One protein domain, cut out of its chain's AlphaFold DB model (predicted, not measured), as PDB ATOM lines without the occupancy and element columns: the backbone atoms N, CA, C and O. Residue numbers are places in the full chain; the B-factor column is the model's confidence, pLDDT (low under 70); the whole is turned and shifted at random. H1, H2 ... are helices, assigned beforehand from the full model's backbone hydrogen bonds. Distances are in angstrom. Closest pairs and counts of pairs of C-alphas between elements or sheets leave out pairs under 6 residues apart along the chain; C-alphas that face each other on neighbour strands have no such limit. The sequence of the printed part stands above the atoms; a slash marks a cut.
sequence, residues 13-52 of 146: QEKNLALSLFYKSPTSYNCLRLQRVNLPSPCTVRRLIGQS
ATOM      1  N   GLN A  13     274.827 222.235 200.784       89.94
ATOM      2  CA  GLN A  13     274.088 222.837 201.896       89.94
ATOM      3  C   GLN A  13     273.301 221.794 202.698       89.94
ATOM      4  O   GLN A  13     273.321 221.814 203.924       89.94
ATOM      5  N   GLU A  14     272.671 220.834 202.017       89.12
ATOM      6  CA  GLU A  14     271.940 219.743 202.670       89.12
ATOM      7  C   GLU A  14     272.893 218.795 203.405       89.12
ATOM      8  O   GLU A  14     272.585 218.338 204.505       89.12
ATOM      9  N   LYS A  15     274.076 218.529 202.831       90.88
ATOM     10  CA  LYS A  15     275.134 217.757 203.499       90.88
ATOM     11  C   LYS A  15     275.628 218.469 204.758       90.88
ATOM     12  O   LYS A  15     275.745 217.829 205.796       90.88
ATOM     13  N   ASN A  16     275.864 219.778 204.686       91.69
ATOM     14  CA  ASN A  16     276.314 220.580 205.825       91.69
ATOM     15  C   ASN A  16     275.252 220.651 206.928       91.69
ATOM     16  O   ASN A  16     275.584 220.524 208.104       91.69
ATOM     17  N   LEU A  17     273.975 220.788 206.557       91.25
ATOM     18  CA  LEU A  17     272.860 220.730 207.502       91.25
ATOM     19  C   LEU A  17     272.795 219.363 208.192       91.25
ATOM     20  O   LEU A  17     272.692 219.296 209.416       91.25
ATOM     21  N   ALA A  18     272.900 218.279 207.419       92.06
ATOM     22  CA  ALA A  18     272.889 216.923 207.954       92.06
ATOM     23  C   ALA A  18     274.076 216.664 208.894       92.06
ATOM     24  O   ALA A  18     273.880 216.101 209.967       92.06
ATOM     25  N   LEU A  19     275.282 217.114 208.527       92.81
ATOM     26  CA  LEU A  19     276.474 217.041 209.376       92.81
ATOM     27  C   LEU A  19     276.283 217.832 210.670       92.81
ATOM     28  O   LEU A  19     276.516 217.289 211.744       92.81
ATOM     29  N   SER A  20     275.814 219.080 210.584       92.75
ATOM     30  CA  SER A  20     275.557 219.928 211.753       92.75
ATOM     31  C   SER A  20     274.585 219.257 212.725       92.75
ATOM     32  O   SER A  20     274.877 219.132 213.913       92.75
ATOM     33  N   LEU A  21     273.465 218.738 212.214       92.62
ATOM     34  CA  LEU A  21     272.470 218.041 213.023       92.62
ATOM     35  C   LEU A  21     273.033 216.757 213.651       92.62
ATOM     36  O   LEU A  21     272.805 216.495 214.831       92.62
ATOM     37  N   PHE A  22     273.795 215.978 212.880       93.81
ATOM     38  CA  PHE A  22     274.401 214.735 213.351       93.81
ATOM     39  C   PHE A  22     275.466 214.973 214.430       93.81
ATOM     40  O   PHE A  22     275.485 214.247 215.419       93.81
ATOM     41  N   TYR A  23     276.298 216.013 214.291       91.94
ATOM     42  CA  TYR A  23     277.280 216.409 215.309       91.94
ATOM     43  C   TYR A  23     276.633 216.910 216.602       91.94
ATOM     44  O   TYR A  23     277.232 216.787 217.666       91.94
ATOM     45  N   LYS A  24     275.422 217.480 216.534       92.31
ATOM     46  CA  LYS A  24     274.669 217.870 217.734       92.31
ATOM     47  C   LYS A  24     274.092 216.664 218.459       92.31
ATOM     48  O   LYS A  24     274.195 216.595 219.678       92.31
ATOM     49  N   SER A  25     273.456 215.749 217.729       93.69
ATOM     50  CA  SER A  25     272.881 214.542 218.317       93.69
ATOM     51  C   SER A  25     272.559 213.487 217.249       93.69
ATOM     52  O   SER A  25     271.605 213.651 216.474       93.69
ATOM     53  N   PRO A  26     273.283 212.351 217.229       93.44
ATOM     54  CA  PRO A  26     272.959 211.225 216.355       93.44
ATOM     55  C   PRO A  26     271.584 210.607 216.652       93.44
ATOM     56  O   PRO A  26     270.907 210.131 215.737       93.44
ATOM     57  N   THR A  27     271.144 210.621 217.914       93.62
ATOM     58  CA  THR A  27     269.838 210.077 218.321       93.62
ATOM     59  C   THR A  27     268.699 210.955 217.816       93.62
ATOM     60  O   THR A  27     267.757 210.445 217.208       93.62
ATOM     61  N   SER A  28     268.817 212.276 217.963       91.88
ATOM     62  CA  SER A  28     267.841 213.231 217.429       91.88
ATOM     63  C   SER A  28     267.801 213.189 215.900       91.88
ATOM     64  O   SER A  28     266.718 213.209 215.320       91.88
ATOM     65  N   TYR A  29     268.956 213.040 215.237       93.50
ATOM     66  CA  TYR A  29     269.029 212.834 213.788       93.50
ATOM     67  C   TYR A  29     268.240 211.591 213.344       93.50
ATOM     68  O   TYR A  29     267.454 211.646 212.392       93.50
ATOM     69  N   ASN A  30     268.405 210.471 214.054       91.94
ATOM     70  CA  ASN A  30     267.666 209.240 213.778       91.94
ATOM     71  C   ASN A  30     266.164 209.397 214.048       91.94
ATOM     72  O   ASN A  30     265.361 208.942 213.235       91.94
ATOM     73  N   CYS A  31     265.783 210.084 215.127       92.88
ATOM     74  CA  CYS A  31     264.387 210.388 215.443       92.88
ATOM     75  C   CYS A  31     263.711 211.200 214.322       92.88
ATOM     76  O   CYS A  31     262.667 210.801 213.809       92.88
ATOM     77  N   LEU A  32     264.353 212.269 213.843       90.94
ATOM     78  CA  LEU A  32     263.839 213.080 212.730       90.94
ATOM     79  C   LEU A  32     263.688 212.263 211.441       90.94
ATOM     80  O   LEU A  32     262.731 212.425 210.683       90.94
ATOM     81  N   ARG A  33     264.609 211.326 211.203       89.56
ATOM     82  CA  ARG A  33     264.509 210.402 210.072       89.56
ATOM     83  C   ARG A  33     263.330 209.428 210.221       89.56
ATOM     84  O   ARG A  33     262.675 209.137 209.220       89.56
ATOM     85  N   LEU A  34     263.032 208.956 211.436       90.19
ATOM     86  CA  LEU A  34     261.838 208.146 211.726       90.19
ATOM     87  C   LEU A  34     260.544 208.942 211.500       90.19
ATOM     88  O   LEU A  34     259.605 208.418 210.907       90.19
ATOM     89  N   GLN A  35     260.543 210.235 211.836       90.00
ATOM     90  CA  GLN A  35     259.459 211.184 211.543       90.00
ATOM     91  C   GLN A  35     259.344 211.566 210.052       90.00
ATOM     92  O   GLN A  35     258.670 212.531 209.697       90.00
ATOM     93  N   ARG A  36     259.982 210.805 209.149       84.06
ATOM     94  CA  ARG A  36     259.933 210.979 207.687       84.06
ATOM     95  C   ARG A  36     260.537 212.299 207.189       84.06
ATOM     96  O   ARG A  36     260.238 212.726 206.072       84.06
ATOM     97  N   VAL A  37     261.435 212.933 207.943       85.50
ATOM     98  CA  VAL A  37     262.216 214.062 207.413       85.50
ATOM     99  C   VAL A  37     263.221 213.544 206.379       85.50
ATOM    100  O   VAL A  37     263.863 212.508 206.566       85.50
ATOM    101  N   ASN A  38     263.356 214.255 205.257       84.56
ATOM    102  CA  ASN A  38     264.242 213.843 204.173       84.56
ATOM    103  C   ASN A  38     265.702 214.197 204.483       84.56
ATOM    104  O   ASN A  38     266.179 215.277 204.142       84.56
ATOM    105  N   LEU A  39     266.395 213.276 205.150       87.44
ATOM    106  CA  LEU A  39     267.795 213.401 205.543       87.44
ATOM    107  C   LEU A  39     268.640 212.269 204.931       87.44
ATOM    108  O   LEU A  39     268.120 211.169 204.699       87.44
ATOM    109  N   PRO A  40     269.944 212.497 204.685       89.25
ATOM    110  CA  PRO A  40     270.863 211.441 204.274       89.25
ATOM    111  C   PRO A  40     270.830 210.241 205.227       89.25
ATOM    112  O   PRO A  40     270.539 210.363 206.419       89.25
ATOM    113  N   SER A  41     271.171 209.052 204.730       89.06
ATOM    114  CA  SER A  41     271.334 207.908 205.631       89.06
ATOM    115  C   SER A  41     272.497 208.154 206.606       89.06
ATOM    116  O   SER A  41     273.487 208.777 206.208       89.06
ATOM    117  N   PRO A  42     272.443 207.632 207.848       90.88
ATOM    118  CA  PRO A  42     273.556 207.741 208.793       90.88
ATOM    119  C   PRO A  42     274.882 207.234 208.213       90.88
ATOM    120  O   PRO A  42     275.918 207.852 208.427       90.88
ATOM    121  N   CYS A  43     274.855 206.174 207.396       89.44
ATOM    122  CA  CYS A  43     276.040 205.684 206.686       89.44
ATOM    123  C   CYS A  43     276.624 206.735 205.733       89.44
ATOM    124  O   CYS A  43     277.838 206.902 205.664       89.44
ATOM    125  N   THR A  44     275.769 207.483 205.024       89.81
ATOM    126  CA  THR A  44     276.214 208.575 204.146       89.81
ATOM    127  C   THR A  44     276.871 209.686 204.956       89.81
ATOM    128  O   THR A  44     277.918 210.179 204.553       89.81
ATOM    129  N   VAL A  45     276.286 210.059 206.099       91.88
ATOM    130  CA  VAL A  45     276.848 211.089 206.984       91.88
ATOM    131  C   VAL A  45     278.191 210.643 207.558       91.88
ATOM    132  O   VAL A  45     279.162 211.379 207.440       91.88
ATOM    133  N   ARG A  46     278.293 209.416 208.085       90.94
ATOM    134  CA  ARG A  46     279.563 208.859 208.584       90.94
ATOM    135  C   ARG A  46     280.639 208.827 207.503       90.94
ATOM    136  O   ARG A  46     281.771 209.202 207.769       90.94
ATOM    137  N   ARG A  47     280.279 208.466 206.267       89.62
ATOM    138  CA  ARG A  47     281.206 208.519 205.129       89.62
ATOM    139  C   ARG A  47     281.676 209.943 204.830       89.62
ATOM    140  O   ARG A  47     282.839 210.120 204.507       89.62
ATOM    141  N   LEU A  48     280.800 210.946 204.931       88.19
ATOM    142  CA  LEU A  48     281.190 212.354 204.771       88.19
ATOM    143  C   LEU A  48     282.141 212.806 205.886       88.19
ATOM    144  O   LEU A  48     283.086 213.530 205.604       88.19
ATOM    145  N   ILE A  49     281.922 212.357 207.124       88.06
ATOM    146  CA  ILE A  49     282.828 212.628 208.251       88.06
ATOM    147  C   ILE A  49     284.196 211.972 208.005       88.06
ATOM    148  O   ILE A  49     285.220 212.631 208.131       88.06
ATOM    149  N   GLY A  50     284.223 210.712 207.561       82.81
ATOM    150  CA  GLY A  50     285.464 209.986 207.257       82.81
ATOM    151  C   GLY A  50     286.280 210.556 206.089       82.81
ATOM    152  O   GLY A  50     287.438 210.194 205.919       82.81
ATOM    153  N   GLN A  51     285.722 211.470 205.283       81.31
ATOM    154  CA  GLN A  51     286.498 212.174 204.252       81.31
ATOM    155  C   GLN A  51     287.514 213.150 204.852       81.31
ATOM    156  O   GLN A  51     288.551 213.396 204.236       81.31
ATOM    157  N   SER A  52     287.245 213.712 206.034       75.56
ATOM    158  CA  SER A  52     288.204 214.577 206.717       75.56
ATOM    159  C   SER A  52     289.201 213.728 207.502       75.56
ATOM    160  O   SER A  52     289.023 213.479 208.692       75.56
TER     161      SER A  52
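What this domain is: This is residues 13 to 52 of the 146 residues of the protein "Transposable element P transposase" of Aphis craccivora (UniProt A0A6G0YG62). The longest helix, H1, stands across a row of two shorter helices, H2 and H3, which lie on one side of it and reach out in opposite directions, making the long axis of the model. H2 turns off at a corner just after H1, the loop of residues 35 to 41 folds back, and H3 packs on H1 near Leu 19, about perpendicular to it. The printed part has 40 residues with three named helices, in the order H1, H2, H3, and no named strand; the class is all helix. The whole is compact, with a radius of gyration of the C-alphas of 9.4 A, and its elongated outline spans 29 by 17 by 16 A.

How they stand to each other: H1, residues 13 to 24, touches H3, residues 42 to 50, about perpendicular at 88 degrees; their closest C-alphas, those of Leu 19 and Val 45, are 6.4 A apart. H1 touches H2, residues 26 to 34, only at the corner by their link, with residues 21 to 22 of H1 alone. Their closest C-alphas, those of Phe 22 and Tyr 29, are 5.7 A apart, and the helices run opposite ways at a steep tilt of 55 degrees. H2 and H3 are close but not clearly touching, with their closest C-alphas, those of Asn 30 and Pro 42, 7.9 A apart. They run opposite ways at a tilt of 37 degrees, only just steep. In H1, H2 and H3 every O i to N i+4 pair is within hydrogen-bond range.

Where its parts are: H1 begins at C-alpha 13 (274.088, 222.837, 201.896) and measures 16.6 A from first to last C-alpha. H2 measures 12.4 A and ends at C-alpha 34 (261.838, 208.146, 211.726). H3 measures 12.2 A and ends at C-alpha 50 (285.464, 209.986, 207.257).

The domain as a whole: The two C-alphas farthest apart, those of Gln 35 and Ser 52, are 29.3 A apart. The printed part has no cut. The link from H1 to H2 is tight, and that from H2 to H3, 7 residues, is short. The mean pLDDT of the printed part is 89.8, and no printed residue is under 70.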